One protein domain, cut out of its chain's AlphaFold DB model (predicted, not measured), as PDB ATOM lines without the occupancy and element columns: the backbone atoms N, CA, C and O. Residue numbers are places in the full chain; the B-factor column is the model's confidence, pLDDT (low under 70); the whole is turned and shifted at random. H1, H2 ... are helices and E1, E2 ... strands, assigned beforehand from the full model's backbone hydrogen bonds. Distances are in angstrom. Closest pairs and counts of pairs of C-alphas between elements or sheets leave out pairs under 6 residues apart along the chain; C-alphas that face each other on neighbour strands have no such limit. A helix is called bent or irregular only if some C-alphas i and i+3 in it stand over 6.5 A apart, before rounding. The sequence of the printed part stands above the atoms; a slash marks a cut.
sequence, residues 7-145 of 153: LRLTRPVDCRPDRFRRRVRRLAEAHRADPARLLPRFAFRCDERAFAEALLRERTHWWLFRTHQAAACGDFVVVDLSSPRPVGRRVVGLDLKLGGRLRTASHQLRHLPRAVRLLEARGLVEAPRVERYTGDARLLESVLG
ATOM      1  N   LEU A   7      -5.574 -22.367 -47.157       94.81
ATOM      2  CA  LEU A   7      -6.804 -22.880 -47.729       94.81
ATOM      3  C   LEU A   7      -7.729 -23.329 -46.595       94.81
ATOM      4  O   LEU A   7      -7.484 -24.336 -45.938       94.81
ATOM      5  N   ARG A   8      -8.806 -22.574 -46.372       95.62
ATOM      6  CA  ARG A   8      -9.819 -22.902 -45.360       95.62
ATOM      7  C   ARG A   8     -10.633 -24.129 -45.788       95.62
ATOM      8  O   ARG A   8     -11.178 -24.124 -46.896       95.62
ATOM      9  N   LEU A   9     -10.788 -25.091 -44.889       95.31
ATOM     10  CA  LEU A   9     -11.616 -26.293 -44.973       95.31
ATOM     11  C   LEU A   9     -12.502 -26.324 -43.719       95.31
ATOM     12  O   LEU A   9     -11.992 -26.310 -42.602       95.31
ATOM     13  N   THR A  10     -13.824 -26.303 -43.880       94.00
ATOM     14  CA  THR A  10     -14.752 -26.242 -42.728       94.00
ATOM     15  C   THR A  10     -15.737 -27.395 -42.692       94.00
ATOM     16  O   THR A  10     -16.495 -27.529 -41.739       94.00
ATOM     17  N   ARG A  11     -15.770 -28.215 -43.743       93.81
ATOM     18  CA  ARG A  11     -16.651 -29.377 -43.852       93.81
ATOM     19  C   ARG A  11     -15.897 -30.523 -44.520       93.81
ATOM     20  O   ARG A  11     -15.085 -30.251 -45.407       93.81
ATOM     21  N   PRO A  12     -16.225 -31.795 -44.236       93.19
ATOM     22  CA  PRO A  12     -15.576 -32.934 -44.894       93.19
ATOM     23  C   PRO A  12     -15.644 -32.867 -46.429       93.19
ATOM     24  O   PRO A  12     -14.698 -33.222 -47.126       93.19
ATOM     25  N   VAL A  13     -16.739 -32.325 -46.979       94.50
ATOM     26  CA  VAL A  13     -16.926 -32.158 -48.432       94.50
ATOM     27  C   VAL A  13     -15.880 -31.240 -49.086       94.50
ATOM     28  O   VAL A  13     -15.652 -31.351 -50.291       94.50
ATOM     29  N   ASP A  14     -15.228 -30.356 -48.322       93.69
ATOM     30  CA  ASP A  14     -14.150 -29.497 -48.826       93.69
ATOM     31  C   ASP A  14     -12.880 -30.294 -49.172       93.69
ATOM     32  O   ASP A  14     -12.075 -29.824 -49.975       93.69
ATOM     33  N   CYS A  15     -12.726 -31.502 -48.620       93.56
ATOM     34  CA  CYS A  15     -11.596 -32.393 -48.885       93.56
ATOM     35  C   CYS A  15     -11.799 -33.270 -50.133       93.56
ATOM     36  O   CYS A  15     -10.846 -33.891 -50.608       93.56
ATOM     37  N   ARG A  16     -13.014 -33.308 -50.711       93.94
ATOM     38  CA  ARG A  16     -13.275 -34.048 -51.960       93.94
ATOM     39  C   ARG A  16     -12.396 -33.496 -53.091       93.94
ATOM     40  O   ARG A  16     -12.380 -32.274 -53.257       93.94
ATOM     41  N   PRO A  17     -11.747 -34.337 -53.921       92.56
ATOM     42  CA  PRO A  17     -10.740 -33.892 -54.889       92.56
ATOM     43  C   PRO A  17     -11.189 -32.733 -55.786       92.56
ATOM     44  O   PRO A  17     -10.475 -31.739 -55.910       92.56
ATOM     45  N   ASP A  18     -12.395 -32.803 -56.351       94.31
ATOM     46  CA  ASP A  18     -12.895 -31.760 -57.255       94.31
ATOM     47  C   ASP A  18     -13.196 -30.449 -56.534       94.31
ATOM     48  O   ASP A  18     -12.868 -29.367 -57.031       94.31
ATOM     49  N   ARG A  19     -13.791 -30.521 -55.335       94.00
ATOM     50  CA  ARG A  19     -14.058 -29.329 -54.521       94.00
ATOM     51  C   ARG A  19     -12.761 -28.707 -54.035       94.00
ATOM     52  O   ARG A  19     -12.596 -27.498 -54.172       94.00
ATOM     53  N   PHE A  20     -11.836 -29.524 -53.547       94.75
ATOM     54  CA  PHE A  20     -10.517 -29.091 -53.117       94.75
ATOM     55  C   PHE A  20      -9.784 -28.356 -54.246       94.75
ATOM     56  O   PHE A  20      -9.391 -27.201 -54.080       94.75
ATOM     57  N   ARG A  21      -9.706 -28.964 -55.440       94.62
ATOM     58  CA  ARG A  21      -9.102 -28.349 -56.634       94.62
ATOM     59  C   ARG A  21      -9.765 -27.021 -56.996       94.62
ATOM     60  O   ARG A  21      -9.062 -26.045 -57.247       94.62
ATOM     61  N   ARG A  22     -11.103 -26.947 -56.983       95.44
ATOM     62  CA  ARG A  22     -11.839 -25.692 -57.232       95.44
ATOM     63  C   ARG A  22     -11.513 -24.614 -56.196       95.44
ATOM     64  O   ARG A  22     -11.341 -23.460 -56.571       95.44
ATOM     65  N   ARG A  23     -11.401 -24.962 -54.910       95.25
ATOM     66  CA  ARG A  23     -11.040 -23.998 -53.855       95.25
ATOM     67  C   ARG A  23      -9.601 -23.502 -54.008       95.25
ATOM     68  O   ARG A  23      -9.376 -22.308 -53.856       95.25
ATOM     69  N   VAL A  24      -8.654 -24.375 -54.363       94.88
ATOM     70  CA  VAL A  24      -7.270 -23.962 -54.658       94.88
ATOM     71  C   VAL A  24      -7.216 -23.038 -55.876       94.88
ATOM     72  O   VAL A  24      -6.515 -22.036 -55.821       94.88
ATOM     73  N   ARG A  25      -7.978 -23.316 -56.944       94.81
ATOM     74  CA  ARG A  25      -8.074 -22.419 -58.113       94.81
ATOM     75  C   ARG A  25      -8.593 -21.032 -57.733       94.81
ATOM     76  O   ARG A  25      -7.936 -20.050 -58.043       94.81
ATOM     77  N   ARG A  26      -9.678 -20.956 -56.956       94.94
ATOM     78  CA  ARG A  26     -10.199 -19.676 -56.437       94.94
ATOM     79  C   ARG A  26      -9.187 -18.934 -55.566       94.94
ATOM     80  O   ARG A  26      -9.090 -17.715 -55.633       94.94
ATOM     81  N   LEU A  27      -8.433 -19.661 -54.739       93.62
ATOM     82  CA  LEU A  27      -7.354 -19.072 -53.948       93.62
ATOM     83  C   LEU A  27      -6.243 -18.528 -54.859       93.62
ATOM     84  O   LEU A  27      -5.762 -17.425 -54.636       93.62
ATOM     85  N   ALA A  28      -5.856 -19.276 -55.892       93.12
ATOM     86  CA  ALA A  28      -4.864 -18.838 -56.867       93.12
ATOM     87  C   ALA A  28      -5.318 -17.565 -57.600       93.12
ATOM     88  O   ALA A  28      -4.561 -16.602 -57.642       93.12
ATOM     89  N   GLU A  29      -6.567 -17.517 -58.071       93.69
ATOM     90  CA  GLU A  29      -7.184 -16.335 -58.696       93.69
ATOM     91  C   GLU A  29      -7.155 -15.117 -57.762       93.69
ATOM     92  O   GLU A  29      -6.640 -14.062 -58.134       93.69
ATOM     93  N   ALA A  30      -7.616 -15.278 -56.516       91.56
ATOM     94  CA  ALA A  30      -7.632 -14.207 -55.516       91.56
ATOM     95  C   ALA A  30      -6.232 -13.652 -55.203       91.56
ATOM     96  O   ALA A  30      -6.086 -12.483 -54.851       91.56
ATOM     97  N   HIS A  31      -5.198 -14.482 -55.349       89.81
ATOM     98  CA  HIS A  31      -3.805 -14.112 -55.116       89.81
ATOM     99  C   HIS A  31      -3.004 -13.875 -56.405       89.81
ATOM    100  O   HIS A  31      -1.782 -13.746 -56.329       89.81
ATOM    101  N   ARG A  32      -3.664 -13.812 -57.575       91.44
ATOM    102  CA  ARG A  32      -3.029 -13.656 -58.901       91.44
ATOM    103  C   ARG A  32      -1.855 -14.626 -59.117       91.44
ATOM    104  O   ARG A  32      -0.807 -14.256 -59.639       91.44
ATOM    105  N   ALA A  33      -2.023 -15.865 -58.669       90.38
ATOM    106  CA  ALA A  33      -1.040 -16.935 -58.772       90.38
ATOM    107  C   ALA A  33      -1.474 -17.982 -59.804       90.38
ATOM    108  O   ALA A  33      -2.660 -18.176 -60.049       90.38
ATOM    109  N   ASP A  34      -0.507 -18.707 -60.366       91.44
ATOM    110  CA  ASP A  34      -0.772 -19.830 -61.267       91.44
ATOM    111  C   ASP A  34      -1.334 -21.041 -60.482       91.44
ATOM    112  O   ASP A  34      -0.637 -21.588 -59.610       91.44
ATOM    113  N   PRO A  35      -2.564 -21.507 -60.781       90.88
ATOM    114  CA  PRO A  35      -3.144 -22.677 -60.134       90.88
ATOM    115  C   PRO A  35      -2.318 -23.955 -60.309       90.88
ATOM    116  O   PRO A  35      -2.288 -24.775 -59.391       90.88
ATOM    117  N   ALA A  36      -1.636 -24.138 -61.446       90.62
ATOM    118  CA  ALA A  36      -0.810 -25.318 -61.705       90.62
ATOM    119  C   ALA A  36       0.407 -25.370 -60.769       90.62
ATOM    120  O   ALA A  36       0.789 -26.441 -60.301       90.62
ATOM    121  N   ARG A  37       0.961 -24.206 -60.405       90.19
ATOM    122  CA  ARG A  37       2.022 -24.091 -59.390       90.19
ATOM    123  C   ARG A  37       1.492 -24.232 -57.965       90.19
ATOM    124  O   ARG A  37       2.226 -24.681 -57.084       90.19
ATOM    125  N   LEU A  38       0.244 -23.826 -57.717       90.62
ATOM    126  CA  LEU A  38      -0.346 -23.805 -56.378       90.62
ATOM    127  C   LEU A  38      -0.955 -25.148 -55.955       90.62
ATOM    128  O   LEU A  38      -0.892 -25.508 -54.784       90.62
ATOM    129  N   LEU A  39      -1.514 -25.921 -56.884       91.62
ATOM    130  CA  LEU A  39      -2.142 -27.212 -56.588       91.62
ATOM    131  C   LEU A  39      -1.202 -28.210 -55.884       91.62
ATOM    132  O   LEU A  39      -1.573 -28.683 -54.806       91.62
ATOM    133  N   PRO A  40       0.021 -28.486 -56.384       91.19
ATOM    134  CA  PRO A  40       0.942 -29.420 -55.728       91.19
ATOM    135  C   PRO A  40       1.365 -28.974 -54.323       91.19
ATOM    136  O   PRO A  40       1.745 -29.790 -53.494       91.19
ATOM    137  N   ARG A  41       1.293 -27.667 -54.051       90.94
ATOM    138  CA  ARG A  41       1.683 -27.043 -52.780       90.94
ATOM    139  C   ARG A  41       0.655 -27.216 -51.665       90.94
ATOM    140  O   ARG A  41       1.014 -27.052 -50.500       90.94
ATOM    141  N   PHE A  42      -0.596 -27.491 -52.027       92.62
ATOM    142  CA  PHE A  42      -1.694 -27.755 -51.097       92.62
ATOM    143  C   PHE A  42      -2.115 -29.221 -51.077       92.62
ATOM    144  O   PHE A  42      -2.805 -29.615 -50.138       92.62
ATOM    145  N   ALA A  43      -1.731 -30.006 -52.089       90.75
ATOM    146  CA  ALA A  43      -2.101 -31.407 -52.221       90.75
ATOM    147  C   ALA A  43      -1.922 -32.168 -50.900       90.75
ATOM    148  O   ALA A  43      -0.916 -32.008 -50.202       90.75
ATOM    149  N   PHE A  44      -2.925 -32.975 -50.563       91.81
ATOM    150  CA  PHE A  44      -2.811 -33.912 -49.458       91.81
ATOM    151  C   PHE A  44      -1.794 -34.999 -49.806       91.81
ATOM    152  O   PHE A  44      -1.707 -35.438 -50.955       91.81
ATOM    153  N   ARG A  45      -1.051 -35.442 -48.802       89.00
ATOM    154  CA  ARG A  45      -0.088 -36.534 -48.835       89.00
ATOM    155  C   ARG A  45      -0.474 -37.559 -47.780       89.00
ATOM    156  O   ARG A  45      -0.994 -37.195 -46.730       89.00
ATOM    157  N   CYS A  46      -0.192 -38.826 -48.068       86.38
ATOM    158  CA  CYS A  46      -0.415 -39.933 -47.142       86.38
ATOM    159  C   CYS A  46      -1.847 -39.920 -46.559       86.38
ATOM    160  O   CYS A  46      -2.828 -39.977 -47.302       86.38
ATOM    161  N   ASP A  47      -1.956 -39.825 -45.241       88.00
ATOM    162  CA  ASP A  47      -3.162 -39.880 -44.421       88.00
ATOM    163  C   ASP A  47      -3.766 -38.500 -44.098       88.00
ATOM    164  O   ASP A  47      -4.850 -38.427 -43.520       88.00
ATOM    165  N   GLU A  48      -3.150 -37.395 -44.533       93.81
ATOM    166  CA  GLU A  48      -3.601 -36.032 -44.205       93.81
ATOM    167  C   GLU A  48      -5.049 -35.749 -44.626       93.81
ATOM    168  O   GLU A  48      -5.777 -35.028 -43.942       93.81
ATOM    169  N   ARG A  49      -5.477 -36.295 -45.774       94.56
ATOM    170  CA  ARG A  49      -6.859 -36.137 -46.242       94.56
ATOM    171  C   ARG A  49      -7.832 -36.861 -45.316       94.56
ATOM    172  O   ARG A  49      -8.883 -36.308 -45.005       94.56
ATOM    173  N   ALA A  50      -7.495 -38.086 -44.914       92.94
ATOM    174  CA  ALA A  50      -8.335 -38.887 -44.032       92.94
ATOM    175  C   ALA A  50      -8.461 -38.212 -42.660       92.94
ATOM    176  O   ALA A  50      -9.579 -38.043 -42.181       92.94
ATOM    177  N   PHE A  51      -7.346 -37.716 -42.111       94.75
ATOM    178  CA  PHE A  51      -7.323 -36.895 -40.898       94.75
ATOM    179  C   PHE A  51      -8.218 -35.652 -41.025       94.75
ATOM    180  O   PHE A  51      -9.086 -35.413 -40.189       94.75
ATOM    181  N   ALA A  52      -8.065 -34.869 -42.101       95.25
ATOM    182  CA  ALA A  52      -8.868 -33.664 -42.313       95.25
ATOM    183  C   ALA A  52     -10.372 -33.974 -42.411       95.25
ATOM    184  O   ALA A  52     -11.199 -33.254 -41.849       95.25
ATOM    185  N   GLU A  53     -10.742 -35.046 -43.117       94.81
ATOM    186  CA  GLU A  53     -12.131 -35.491 -43.232       94.81
ATOM    187  C   GLU A  53     -12.696 -36.004 -41.902       94.81
ATOM    188  O   GLU A  53     -13.852 -35.702 -41.600       94.81
ATOM    189  N   ALA A  54     -11.916 -36.759 -41.122       93.31
ATOM    190  CA  ALA A  54     -12.304 -37.271 -39.808       93.31
ATOM    191  C   ALA A  54     -12.524 -36.128 -38.810       93.31
ATOM    192  O   ALA A  54     -13.633 -35.971 -38.294       93.31
ATOM    193  N   LEU A  55     -11.533 -35.244 -38.659       93.00
ATOM    194  CA  LEU A  55     -11.611 -34.095 -37.761       93.00
ATOM    195  C   LEU A  55     -12.827 -33.212 -38.074       93.00
ATOM    196  O   LEU A  55     -13.602 -32.883 -37.181       93.00
ATOM    197  N   LEU A  56     -13.045 -32.863 -39.347       94.06
ATOM    198  CA  LEU A  56     -14.171 -32.008 -39.749       94.06
ATOM    199  C   LEU A  56     -15.539 -32.702 -39.633       94.06
ATOM    200  O   LEU A  56     -16.564 -32.018 -39.641       94.06
ATOM    201  N   ARG A  57     -15.579 -34.039 -39.576       93.00
ATOM    202  CA  ARG A  57     -16.815 -34.810 -39.379       93.00
ATOM    203  C   ARG A  57     -17.202 -34.849 -37.907       93.00
ATOM    204  O   ARG A  57     -18.372 -34.675 -37.589       93.00
ATOM    205  N   GLU A  58     -16.228 -35.055 -37.031       90.56
ATOM    206  CA  GLU A  58     -16.454 -35.213 -35.592       90.56
ATOM    207  C   GLU A  58     -16.516 -33.876 -34.850       90.56
ATOM    208  O   GLU A  58     -17.173 -33.753 -33.816       90.56
ATOM    209  N   ARG A  59     -15.827 -32.852 -35.363       90.06
ATOM    210  CA  ARG A  59     -15.581 -31.596 -34.653       90.06
ATOM    211  C   ARG A  59     -15.950 -30.393 -35.519       90.06
ATOM    212  O   ARG A  59     -15.105 -29.649 -36.002       90.06
ATOM    213  N   THR A  60     -17.249 -30.167 -35.672       90.62
ATOM    214  CA  THR A  60     -17.814 -29.116 -36.544       90.62
ATOM    215  C   THR A  60     -17.483 -27.677 -36.122       90.62
ATOM    216  O   THR A  60     -17.561 -26.766 -36.946       90.62
ATOM    217  N   HIS A  61     -17.091 -27.463 -34.861       91.50
ATOM    218  CA  HIS A  61     -16.619 -26.174 -34.341       91.50
ATOM    219  C   HIS A  61     -15.155 -25.879 -34.696       91.50
ATOM    220  O   HIS A  61     -14.711 -24.743 -34.547       91.50
ATOM    221  N   TRP A  62     -14.401 -26.861 -35.198       92.56
ATOM    222  CA  TRP A  62     -13.032 -26.636 -35.642       92.56
ATOM    223  C   TRP A  62     -13.001 -26.235 -37.107       92.56
ATOM    224  O   TRP A  62     -13.561 -26.897 -37.982       92.56
ATOM    225  N   TRP A  63     -12.300 -25.145 -37.388       95.12
ATOM    226  CA  TRP A  63     -11.960 -24.763 -38.750       95.12
ATOM    227  C   TRP A  63     -10.526 -25.152 -39.045       95.12
ATOM    228  O   TRP A  63      -9.599 -24.739 -38.351       95.12
ATOM    229  N   LEU A  64     -10.352 -25.916 -40.116       96.06
ATOM    230  CA  LEU A  64      -9.058 -26.394 -40.559       96.06
ATOM    231  C   LEU A  64      -8.537 -25.495 -41.682       96.06
ATOM    232  O   LEU A  64      -9.256 -25.131 -42.612       96.06
ATOM    233  N   PHE A  65      -7.265 -25.137 -41.627       96.12
ATOM    234  CA  PHE A  65      -6.585 -24.371 -42.659       96.12
ATOM    235  C   PHE A  65      -5.404 -25.192 -43.146       96.12
ATOM    236  O   PHE A  65      -4.387 -25.291 -42.463       96.12
ATOM    237  N   ARG A  66      -5.529 -25.772 -44.343       95.38
ATOM    238  CA  ARG A  66      -4.394 -26.401 -45.018       95.38
ATOM    239  C   ARG A  66      -3.380 -25.311 -45.336       95.38
ATOM    240  O   ARG A  66      -3.734 -24.272 -45.904       95.38
ATOM    241  N   THR A  67      -2.139 -25.536 -44.951       92.31
ATOM    242  CA  THR A  67      -1.021 -24.628 -45.198       92.31
ATOM    243  C   THR A  67      -0.366 -24.949 -46.537       92.31
ATOM    244  O   THR A  67      -0.432 -26.060 -47.064       92.31
ATOM    245  N   HIS A  68       0.302 -23.953 -47.107       85.56
ATOM    246  CA  HIS A  68       1.234 -24.175 -48.205       85.56
ATOM    247  C   HIS A  68       2.475 -24.927 -47.682       85.56
ATOM    248  O   HIS A  68       3.260 -24.362 -46.922       85.56
ATOM    249  N   GLN A  69       2.698 -26.164 -48.145       75.81
ATOM    250  CA  GLN A  69       3.773 -27.049 -47.660       75.81
ATOM    251  C   GLN A  69       5.197 -26.459 -47.752       75.81
ATOM    252  O   GLN A  69       6.041 -26.748 -46.913       75.81
ATOM    253  N   ALA A  70       5.494 -25.583 -48.723       74.06
ATOM    254  CA  ALA A  70       6.832 -24.978 -48.832       74.06
ATOM    255  C   ALA A  70       7.052 -23.789 -47.875       74.06
ATOM    256  O   ALA A  70       8.127 -23.189 -47.868       74.06
ATOM    257  N   ALA A  71       6.040 -23.412 -47.089       77.38
ATOM    258  CA  ALA A  71       6.119 -22.267 -46.192       77.38
ATOM    259  C   ALA A  71       6.701 -22.607 -44.812       77.38
ATOM    260  O   ALA A  71       6.983 -21.674 -44.066       77.38
ATOM    261  N   ALA A  72       6.923 -23.887 -44.478       82.06
ATOM    262  CA  ALA A  72       7.318 -24.337 -43.137       82.06
ATOM    263  C   ALA A  72       6.355 -23.831 -42.039       82.06
ATOM    264  O   ALA A  72       6.768 -23.275 -41.014       82.06
ATOM    265  N   CYS A  73       5.056 -24.014 -42.292       86.88
ATOM    266  CA  CYS A  73       3.959 -23.725 -41.363       86.88
ATOM    267  C   CYS A  73       3.259 -25.004 -40.858       86.88
ATOM    268  O   CYS A  73       2.160 -24.904 -40.322       86.88
ATOM    269  N   GLY A  74       3.874 -26.173 -41.044       89.88
ATOM    270  CA  GLY A  74       3.269 -27.491 -40.863       89.88
ATOM    271  C   GLY A  74       2.348 -27.849 -42.018       89.88
ATOM    272  O   GLY A  74       2.414 -27.222 -43.080       89.88
ATOM    273  N   ASP A  75       1.468 -28.805 -41.766       92.88
ATOM    274  CA  ASP A  75       0.451 -29.312 -42.685       92.88
ATOM    275  C   ASP A  75      -0.891 -28.611 -42.507       92.88
ATOM    276  O   ASP A  75      -1.625 -28.400 -43.479       92.88
ATOM    277  N   PHE A  76      -1.216 -28.235 -41.269       95.00
ATOM    278  CA  PHE A  76      -2.464 -27.563 -40.942       95.00
ATOM    279  C   PHE A  76      -2.294 -26.524 -39.839       95.00
ATOM    280  O   PHE A  76      -1.488 -26.670 -38.925       95.00
ATOM    281  N   VAL A  77      -3.142 -25.502 -39.890       95.06
ATOM    282  CA  VAL A  77      -3.496 -24.681 -38.732       95.06
ATOM    283  C   VAL A  77      -4.963 -24.929 -38.431       95.06
ATOM    284  O   VAL A  77      -5.793 -24.851 -39.332       95.06
ATOM    285  N   VAL A  78      -5.298 -25.231 -37.187       95.19
ATOM    286  CA  VAL A  78      -6.673 -25.451 -36.741       95.19
ATOM    287  C   VAL A  78      -7.067 -24.336 -35.787       95.19
ATOM    288  O   VAL A  78      -6.265 -23.920 -34.950       95.19
ATOM    289  N   VAL A  79      -8.293 -23.848 -35.928       95.81
ATOM    290  CA  VAL A  79      -8.879 -22.840 -35.044       95.81
ATOM    291  C   VAL A  79     -10.124 -23.428 -34.406       95.81
ATOM    292  O   VAL A  79     -11.025 -23.871 -35.121       95.81
ATOM    293  N   ASP A  80     -10.173 -23.412 -33.081       94.50
ATOM    294  CA  ASP A  80     -11.370 -23.753 -32.321       94.50
ATOM    295  C   ASP A  80     -12.311 -22.540 -32.277       94.50
ATOM    296  O   ASP A  80     -11.962 -21.496 -31.722       94.50
ATOM    297  N   LEU A  81     -13.499 -22.667 -32.875       93.62
ATOM    298  CA  LEU A  81     -14.542 -21.638 -32.867       93.62
ATOM    299  C   LEU A  81     -15.607 -21.844 -31.784       93.62
ATOM    300  O   LEU A  81     -16.677 -21.245 -31.870       93.62
ATOM    301  N   SER A  82     -15.334 -22.655 -30.760       91.56
ATOM    302  CA  SER A  82     -16.195 -22.777 -29.577       91.56
ATOM    303  C   SER A  82     -16.433 -21.424 -28.890       91.56
ATOM    304  O   SER A  82     -17.532 -21.159 -28.405       91.56
ATOM    305  N   SER A  83     -15.438 -20.527 -28.910       91.81
ATOM    306  CA  SER A  83     -15.590 -19.135 -28.480       91.81
ATOM    307  C   SER A  83     -16.111 -18.236 -29.616       91.81
ATOM    308  O   SER A  83     -15.468 -18.129 -30.672       91.81
ATOM    309  N   PRO A  84     -17.196 -17.464 -29.392       92.38
ATOM    310  CA  PRO A  84     -17.655 -16.475 -30.361       92.38
ATOM    311  C   PRO A  84     -16.677 -15.297 -30.491       92.38
ATOM    312  O   PRO A  84     -16.577 -14.716 -31.571       92.38
ATOM    313  N   ARG A  85     -15.916 -14.971 -29.434       94.50
ATOM    314  CA  ARG A  85     -14.957 -13.854 -29.414       94.50
ATOM    315  C   ARG A  85     -13.590 -14.286 -29.965       94.50
ATOM    316  O   ARG A  85     -13.074 -15.295 -29.474       94.50
ATOM    317  N   PRO A  86     -12.972 -13.530 -30.899       95.56
ATOM    318  CA  PRO A  86     -11.663 -13.853 -31.479       95.56
ATOM    319  C   PRO A  86     -10.546 -14.115 -30.460       95.56
ATOM    320  O   PRO A  86      -9.795 -15.072 -30.629       95.56
ATOM    321  N   VAL A  87     -10.488 -13.335 -29.379       94.94
ATOM    322  CA  VAL A  87      -9.494 -13.472 -28.295       94.94
ATOM    323  C   VAL A  87      -9.581 -14.803 -27.532       94.94
ATOM    324  O   VAL A  87      -8.596 -15.281 -26.982       94.94
ATOM    325  N   GLY A  88     -10.761 -15.431 -27.503       91.75
ATOM    326  CA  GLY A  88     -10.989 -16.691 -26.786       91.75
ATOM    327  C   GLY A  88     -10.766 -17.942 -27.636       91.75
ATOM    328  O   GLY A  88     -11.009 -19.047 -27.159       91.75
ATOM    329  N   ARG A  89     -10.382 -17.796 -28.909       94.38
ATOM    330  CA  ARG A  89     -10.244 -18.921 -29.841       94.38
ATOM    331  C   ARG A  89      -8.850 -19.526 -29.746       94.38
ATOM    332  O   ARG A  89      -7.841 -18.836 -29.891       94.38
ATOM    333  N   ARG A  90      -8.795 -20.842 -29.545       93.75
ATOM    334  CA  ARG A  90      -7.548 -21.615 -29.525       93.75
ATOM    335  C   ARG A  90      -7.031 -21.815 -30.949       93.75
ATOM    336  O   ARG A  90      -7.814 -22.100 -31.858       93.75
ATOM    337  N   VAL A  91      -5.713 -21.714 -31.135       95.19
ATOM    338  CA  VAL A  91      -5.046 -21.992 -32.415       95.19
ATOM    339  C   VAL A  91      -3.996 -23.075 -32.241       95.19
ATOM    340  O   VAL A  91      -3.134 -22.989 -31.368       95.19
ATOM    341  N   VAL A  92      -4.036 -24.076 -33.115       95.00
ATOM    342  CA  VAL A  92      -3.124 -25.219 -33.080       95.00
ATOM    343  C   VAL A  92      -2.474 -25.398 -34.449       95.00
ATOM    344  O   VAL A  92      -3.164 -25.552 -35.450       95.00
ATOM    345  N   GLY A  93      -1.145 -25.374 -34.517       94.62
ATOM    346  CA  GLY A  93      -0.389 -25.769 -35.706       94.62
ATOM    347  C   GLY A  93      -0.008 -27.244 -35.651       94.62
ATOM    348  O   GLY A  93       0.489 -27.709 -34.624       94.62
ATOM    349  N   LEU A  94      -0.218 -27.960 -36.751       94.38
ATOM    350  CA  LEU A  94      -0.032 -29.405 -36.856       94.38
ATOM    351  C   LEU A  94       0.939 -29.761 -37.980       94.38
ATOM    352  O   LEU A  94       0.853 -29.210 -39.077       94.38
ATOM    353  N   ASP A  95       1.829 -30.706 -37.704       93.75
ATOM    354  CA  ASP A  95       2.761 -31.334 -38.651       93.75
ATOM    355  C   ASP A  95       2.572 -32.856 -38.548       93.75
ATOM    356  O   ASP A  95       2.992 -33.468 -37.561       93.75
ATOM    357  N   LEU A  96       1.861 -33.458 -39.499       93.19
ATOM    358  CA  LEU A  96       1.507 -34.873 -39.476       93.19
ATOM    359  C   LEU A  96       2.719 -35.720 -39.850       93.19
ATOM    360  O   LEU A  96       3.418 -35.488 -40.836       93.19
ATOM    361  N   LYS A  97       2.953 -36.760 -39.055       91.44
ATOM    362  CA  LYS A  97       3.987 -37.758 -39.312       91.44
ATOM    363  C   LYS A  97       3.390 -39.134 -39.114       91.44
ATOM    364  O   LYS A  97       3.165 -39.530 -37.975       91.44
ATOM    365  N   LEU A  98       3.174 -39.853 -40.211       91.00
ATOM    366  CA  LEU A  98       2.651 -41.217 -40.194       91.00
ATOM    367  C   LEU A  98       3.495 -42.109 -39.268       91.00
ATOM    368  O   LEU A  98       4.712 -42.204 -39.445       91.00
ATOM    369  N   GLY A  99       2.866 -42.717 -38.256       90.50
ATOM    370  CA  GLY A  99       3.551 -43.534 -37.242       90.50
ATOM    371  C   GLY A  99       4.493 -42.753 -36.310       90.50
ATOM    372  O   GLY A  99       5.246 -43.340 -35.530       90.50
ATOM    373  N   GLY A 100       4.487 -41.423 -36.385       89.50
ATOM    374  CA  GLY A 100       5.331 -40.543 -35.594       89.50
ATOM    375  C   GLY A 100       4.815 -40.365 -34.169       89.50
ATOM    376  O   GLY A 100       3.621 -40.213 -33.922       89.50
ATOM    377  N   ARG A 101       5.738 -40.307 -33.205       92.56
ATOM    378  CA  ARG A 101       5.406 -39.969 -31.812       92.56
ATOM    379  C   ARG A 101       4.935 -38.517 -31.698       92.56
ATOM    380  O   ARG A 101       5.469 -37.647 -32.387       92.56
ATOM    381  N   LEU A 102       4.018 -38.263 -30.765       94.06
ATOM    382  CA  LEU A 102       3.558 -36.918 -30.428       94.06
ATOM    383  C   LEU A 102       4.703 -36.068 -29.849       94.06
ATOM    384  O   LEU A 102       5.399 -36.505 -28.932       94.06
ATOM    385  N   ARG A 103       4.898 -34.849 -30.365       93.69
ATOM    386  CA  ARG A 103       5.840 -33.847 -29.826       93.69
ATOM    387  C   ARG A 103       5.254 -32.443 -29.923       93.69
ATOM    388  O   ARG A 103       4.460 -32.172 -30.817       93.69
ATOM    389  N   THR A 104       5.709 -31.533 -29.065       88.56
ATOM    390  CA  THR A 104       5.227 -30.140 -28.972       88.56
ATOM    391  C   THR A 104       6.051 -29.122 -29.778       88.56
ATOM    392  O   THR A 104       5.849 -27.911 -29.680       88.56
ATOM    393  N   ALA A 105       7.000 -29.587 -30.594       74.94
ATOM    394  CA  ALA A 105       7.849 -28.736 -31.422       74.94
ATOM    395  C   ALA A 105       8.285 -29.453 -32.707       74.94
ATOM    396  O   ALA A 105       8.625 -30.637 -32.692       74.94
ATOM    397  N   SER A 106       8.303 -28.714 -33.819       78.38
ATOM    398  CA  SER A 106       8.844 -29.164 -35.105       78.38
ATOM    399  C   SER A 106       9.433 -27.979 -35.866       78.38
ATOM    400  O   SER A 106       8.827 -26.906 -35.926       78.38
ATOM    401  N   HIS A 107      10.588 -28.179 -36.509       80.00
ATOM    402  CA  HIS A 107      11.163 -27.192 -37.431       80.00
ATOM    403  C   HIS A 107      10.232 -26.882 -38.610       80.00
ATOM    404  O   HIS A 107      10.304 -25.788 -39.171       80.00
ATOM    405  N   GLN A 108       9.326 -27.805 -38.956       82.00
ATOM    406  CA  GLN A 108       8.310 -27.585 -39.985       82.00
ATOM    407  C   GLN A 108       7.247 -26.569 -39.561       82.00
ATOM    408  O   GLN A 108       6.528 -26.088 -40.421       82.00
ATOM    409  N   LEU A 109       7.168 -26.190 -38.279       86.06
ATOM    410  CA  LEU A 109       6.241 -25.178 -37.751       86.06
ATOM    411  C   LEU A 109       6.920 -23.819 -37.496       86.06
ATOM    412  O   LEU A 109       6.317 -22.930 -36.887       86.06
ATOM    413  N   ARG A 110       8.165 -23.617 -37.954       87.50
ATOM    414  CA  ARG A 110       8.949 -22.394 -37.683       87.50
ATOM    415  C   ARG A 110       8.265 -21.104 -38.147       87.50
ATOM    416  O   ARG A 110       8.426 -20.063 -37.520       87.50
ATOM    417  N   HIS A 111       7.497 -21.155 -39.234       89.62
ATOM    418  CA  HIS A 111       6.797 -19.999 -39.791       89.62
ATOM    419  C   HIS A 111       5.301 -19.994 -39.463       89.62
ATOM    420  O   HIS A 111       4.579 -19.134 -39.968       89.62
ATOM    421  N   LEU A 112       4.838 -20.874 -38.568       90.12
ATOM    422  CA  LEU A 112       3.462 -20.867 -38.071       90.12
ATOM    423  C   LEU A 112       2.984 -19.471 -37.620       90.12
ATOM    424  O   LEU A 112       1.872 -19.102 -37.998       90.12
ATOM    425  N   PRO A 113       3.793 -18.628 -36.936       90.88
ATOM    426  CA  PRO A 113       3.367 -17.267 -36.598       90.88
ATOM    427  C   PRO A 113       2.932 -16.424 -37.807       90.88
ATOM    428  O   PRO A 113       2.044 -15.588 -37.686       90.88
ATOM    429  N   ARG A 114       3.498 -16.653 -39.001       91.56
ATOM    430  CA  ARG A 114       3.080 -15.947 -40.224       91.56
ATOM    431  C   ARG A 114       1.698 -16.396 -40.698       91.56
ATOM    432  O   ARG A 114       0.927 -15.567 -41.161       91.56
ATOM    433  N   ALA A 115       1.378 -17.684 -40.572       91.62
ATOM    434  CA  ALA A 115       0.033 -18.187 -40.845       91.62
ATOM    435  C   ALA A 115      -0.986 -17.620 -39.842       91.62
ATOM    436  O   ALA A 115      -2.071 -17.211 -40.240       91.62
ATOM    437  N   VAL A 116      -0.609 -17.524 -38.565       93.12
ATOM    438  CA  VAL A 116      -1.456 -16.955 -37.506       93.12
ATOM    439  C   VAL A 116      -1.777 -15.486 -37.777       93.12
ATOM    440  O   VAL A 116      -2.946 -15.121 -37.740       93.12
ATOM    441  N   ARG A 117      -0.797 -14.678 -38.200       93.69
ATOM    442  CA  ARG A 117      -1.039 -13.279 -38.603       93.69
ATOM    443  C   ARG A 117      -2.070 -13.135 -39.724       93.69
ATOM    444  O   ARG A 117      -2.799 -12.154 -39.767       93.69
ATOM    445  N   LEU A 118      -2.164 -14.108 -40.634       92.75
ATOM    446  CA  LEU A 118      -3.204 -14.103 -41.671       92.75
ATOM    447  C   LEU A 118      -4.590 -14.421 -41.111       92.75
ATOM    448  O   LEU A 118      -5.583 -13.978 -41.679       92.75
ATOM    449  N   LEU A 119      -4.674 -15.207 -40.036       94.50
ATOM    450  CA  LEU A 119      -5.928 -15.451 -39.327       94.50
ATOM    451  C   LEU A 119      -6.350 -14.205 -38.536       94.50
ATOM    452  O   LEU A 119      -7.523 -13.840 -38.584       94.50
ATOM    453  N   GLU A 120      -5.398 -13.518 -37.899       95.00
ATOM    454  CA  GLU A 120      -5.619 -12.235 -37.215       95.00
ATOM    455  C   GLU A 120      -6.094 -11.152 -38.186       95.00
ATOM    456  O   GLU A 120      -7.135 -10.541 -37.969       95.00
ATOM    457  N   ALA A 121      -5.419 -10.989 -39.329       93.25
ATOM    458  CA  ALA A 121      -5.814 -10.030 -40.365       93.25
ATOM    459  C   ALA A 121      -7.213 -10.299 -40.956       93.25
ATOM    460  O   ALA A 121      -7.812  -9.422 -41.572       93.25
ATOM    461  N   ARG A 122      -7.743 -11.518 -40.786       91.75
ATOM    462  CA  ARG A 122      -9.107 -11.909 -41.184       91.75
ATOM    463  C   ARG A 122     -10.127 -11.768 -40.046       91.75
ATOM    464  O   ARG A 122     -11.267 -12.190 -40.223       91.75
ATOM    465  N   GLY A 123      -9.723 -11.257 -38.880       93.94
ATOM    466  CA  GLY A 123     -10.559 -11.145 -37.680       93.94
ATOM    467  C   GLY A 123     -10.974 -12.496 -37.086       93.94
ATOM    468  O   GLY A 123     -11.941 -12.577 -36.329       93.94
ATOM    469  N   LEU A 124     -10.294 -13.588 -37.457       94.44
ATOM    470  CA  LEU A 124     -10.657 -14.922 -36.975       94.44
ATOM    471  C   LEU A 124     -10.133 -15.196 -35.575       94.44
ATOM    472  O   LEU A 124     -10.736 -15.997 -34.870       94.44
ATOM    473  N   VAL A 125      -9.032 -14.574 -35.189       96.06
ATOM    474  CA  VAL A 125      -8.386 -14.727 -33.885       96.06
ATOM    475  C   VAL A 125      -7.741 -13.399 -33.514       96.06
ATOM    476  O   VAL A 125      -7.497 -12.576 -34.395       96.06
ATOM    477  N   GLU A 126      -7.468 -13.192 -32.235       94.81
ATOM    478  CA  GLU A 126      -6.804 -11.990 -31.732       94.81
ATOM    479  C   GLU A 126      -5.785 -12.408 -30.675       94.81
ATOM    480  O   GLU A 126      -6.170 -13.047 -29.697       94.81
ATOM    481  N   ALA A 127      -4.500 -12.114 -30.910       85.25
ATOM    482  CA  ALA A 127      -3.388 -12.488 -30.034       85.25
ATOM    483  C   ALA A 127      -3.479 -13.937 -29.496       85.25
ATOM    484  O   ALA A 127      -3.354 -14.165 -28.288       85.25
ATOM    485  N   PRO A 128      -3.730 -14.944 -30.357       88.50
ATOM    486  CA  PRO A 128      -4.055 -16.276 -29.879       88.50
ATOM    487  C   PRO A 128      -2.853 -16.933 -29.204       88.50
ATOM    488  O   PRO A 128      -1.709 -16.821 -29.656       88.50
ATOM    489  N   ARG A 129      -3.126 -17.753 -28.187       84.88
ATOM    490  CA  ARG A 129      -2.166 -18.775 -27.768       84.88
ATOM    491  C   ARG A 129      -2.047 -19.807 -28.889       84.88
ATOM    492  O   ARG A 129      -3.036 -20.430 -29.272       84.88
ATOM    493  N   VAL A 130      -0.831 -19.973 -29.406       90.50
ATOM    494  CA  VAL A 130      -0.542 -20.895 -30.510       90.50
ATOM    495  C   VAL A 130       0.182 -22.122 -29.983       90.50
ATOM    496  O   VAL A 130       1.354 -22.056 -29.598       90.50
ATOM    497  N   GLU A 131      -0.507 -23.252 -30.020       93.12
ATOM    498  CA  GLU A 131       0.066 -24.556 -29.709       93.12
ATOM    499  C   GLU A 131       0.639 -25.207 -30.970       93.12
ATOM    500  O   GLU A 131       0.230 -24.910 -32.094       93.12
ATOM    501  N   ARG A 132       1.639 -26.068 -30.791       94.62
ATOM    502  CA  ARG A 132       2.373 -26.713 -31.882       94.62
ATOM    503  C   ARG A 132       2.451 -28.191 -31.585       94.62
ATOM    504  O   ARG A 132       2.971 -28.552 -30.536       94.62
ATOM    505  N   TYR A 133       1.990 -29.022 -32.509       94.69
ATOM    506  CA  TYR A 133       2.101 -30.465 -32.369       94.69
ATOM    507  C   TYR A 133       2.599 -31.109 -33.655       94.69
ATOM    508  O   TYR A 133       2.245 -30.700 -34.759       94.69
ATOM    509  N   THR A 134       3.424 -32.138 -33.499       94.50
ATOM    510  CA  THR A 134       3.759 -33.074 -34.570       94.50
ATOM    511  C   THR A 134       3.474 -34.486 -34.101       94.50
ATOM    512  O   THR A 134       3.655 -34.776 -32.919       94.50
ATOM    513  N   GLY A 135       3.061 -35.365 -35.004       93.62
ATOM    514  CA  GLY A 135       2.828 -36.765 -34.673       93.62
ATOM    515  C   GLY A 135       1.865 -37.438 -35.632       93.62
ATOM    516  O   GLY A 135       1.432 -36.842 -36.618       93.62
ATOM    517  N   ASP A 136       1.548 -38.686 -35.320       94.12
ATOM    518  CA  ASP A 136       0.537 -39.466 -36.020       94.12
ATOM    519  C   ASP A 136      -0.860 -38.837 -35.901       94.12
ATOM    520  O   ASP A 136      -1.206 -38.249 -34.869       94.12
ATOM    521  N   ALA A 137      -1.673 -38.996 -36.948       92.81
ATOM    522  CA  ALA A 137      -3.029 -38.468 -37.033       92.81
ATOM    523  C   ALA A 137      -3.877 -38.789 -35.790       92.81
ATOM    524  O   ALA A 137      -4.481 -37.882 -35.218       92.81
ATOM    525  N   ARG A 138      -3.854 -40.037 -35.298       90.88
ATOM    526  CA  ARG A 138      -4.681 -40.464 -34.149       90.88
ATOM    527  C   ARG A 138      -4.274 -39.781 -32.843       90.88
ATOM    528  O   ARG A 138      -5.112 -39.436 -32.007       90.88
ATOM    529  N   LEU A 139      -2.970 -39.572 -32.657       92.75
ATOM    530  CA  LEU A 139      -2.441 -38.882 -31.478       92.75
ATOM    531  C   LEU A 139      -2.796 -37.393 -31.517       92.75
ATOM    532  O   LEU A 139      -3.163 -36.818 -30.493       92.75
ATOM    533  N   LEU A 140      -2.731 -36.774 -32.698       92.62
ATOM    534  CA  LEU A 140      -3.133 -35.380 -32.884       92.62
ATOM    535  C   LEU A 140      -4.643 -35.193 -32.694       92.62
ATOM    536  O   LEU A 140      -5.048 -34.244 -32.027       92.62
ATOM    537  N   GLU A 141      -5.477 -36.109 -33.196       90.88
ATOM    538  CA  GLU A 141      -6.925 -36.121 -32.935       90.88
ATOM    539  C   GLU A 141      -7.224 -36.173 -31.433       90.88
ATOM    540  O   GLU A 141      -8.075 -35.430 -30.951       90.88
ATOM    541  N   SER A 142      -6.468 -36.970 -30.672       89.19
ATOM    542  CA  SER A 142      -6.609 -37.057 -29.213       89.19
ATOM    543  C   SER A 142      -6.292 -35.725 -28.516       89.19
ATOM    544  O   SER A 142      -7.034 -35.298 -27.635       89.19
ATOM    545  N   VAL A 143      -5.244 -35.013 -28.950       89.31
ATOM    546  CA  VAL A 143      -4.874 -33.679 -28.426       89.31
ATOM    547  C   VAL A 143      -5.912 -32.604 -28.769       89.31
ATOM    548  O   VAL A 143      -6.138 -31.671 -27.993       89.31
ATOM    549  N   LEU A 144      -6.549 -32.708 -29.935       87.56
ATOM    550  CA  LEU A 144      -7.630 -31.805 -30.337       87.56
ATOM    551  C   LEU A 144      -8.952 -32.152 -29.640       87.56
ATOM    552  O   LEU A 144      -9.759 -31.264 -29.372       87.56
ATOM    553  N   GLY A 145      -9.175 -33.436 -29.353       76.19
ATOM    554  CA  GLY A 145     -10.392 -33.948 -28.738       76.19
ATOM    555  C   GLY A 145     -10.418 -33.888 -27.210       76.19
ATOM    556  O   GLY A 145     -11.507 -33.942 -26.630       76.19
TER     557      GLY A 145
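What this domain is: This is residues 7 to 145 of the 153 residues of an uncharacterized protein of Sandaracinus sp (UniProt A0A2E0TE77). A strongly twisted sheet of five strands is the core, with H4 and H6 side by side over one face and H5 over the other. At the sheet's E1 edge H2 packs on E1, H3 packs on H2, and short H1 packs on H4. The printed part has 139 residues, with named elements in the order E1 H1 H2 H3 H4 E2 E3 E4 H5 E5 H6, six helices and five strands, class mixed. The mixed sheet runs E1 E2 E3 E4 E5; the whole is compact, with a radius of gyration of the C-alphas of 14.1 A and spans of 35 by 34 by 29 A.

How they stand to each other: E1, residues 7 to 9, is an edge strand, antiparallel to E2, residues 62 to 67, with N 9 and O 64 within hydrogen-bond range at 2.7 A. H1, residues 12 to 15, touches H4, residues 48 to 58; the closest C-alphas, of Pro 12 and Glu 53, are 4.6 A apart. H2, residues 17 to 30, is on the sheet; its closest C-alphas to E1 are those of Val 24 and Leu 7, 7.0 A. H3, residues 35 to 42, touches H2 at a steep tilt of 63 degrees, opposite ways, closest at the C-alphas of Ala 28 and Pro 35, 5.3 A. H3 only grazes the sheet, with residues 41 to 42. H4 runs along E2 at 11 degrees on the local plane, its height over the sheet 8.6 A. E2, E3, residues 76 to 80, and E4, residues 91 to 96, form a meander, each strand the antiparallel neighbour of the one before, in two hairpins; N 65 and O 77 are 2.7 A apart, N 78 and O 92 2.8 A. H5, residues 112 to 120, is on the opposite face from H4, over E3, at a height of 9.3 A. E4, H5 and E5, residues 130 to 135, are a strand-helix-strand unit, two parallel neighbour strands with a helix between, its crossover right-handed; N 93 and O 131 are 2.8 A apart. H6, residues 137 to 145, is on the same face as H4, over E4. H4 and H6 only just touch, with 3 pairs of C-alphas within 8 A, the closest those of Phe 51 and Ala 137, 6.0 A. Every O i to N i+4 pair is within hydrogen-bond range in H2, H4, H5 and H6; in H3 2 of 4 are, and H1 is too short for one.

Where its parts are: E1 begins at C-alpha 7 (-6.804, -22.880, -47.729). H2 is 19.9 A long, H4 15.5 A, E4 16.1 A and E5 16.7 A. H3 is irregular, only just: C-alphas 37 and 40 are 6.6 A apart. H6 ends at C-alpha 145 (-10.392, -33.948, -28.738).

The domain as a whole: The C-alphas farthest apart, of Arg 32 and Arg 101, are 38.7 A apart. The printed part has no cut; the link E4 to H5 is long, with 15 residues. No printed residue has a pLDDT under 70.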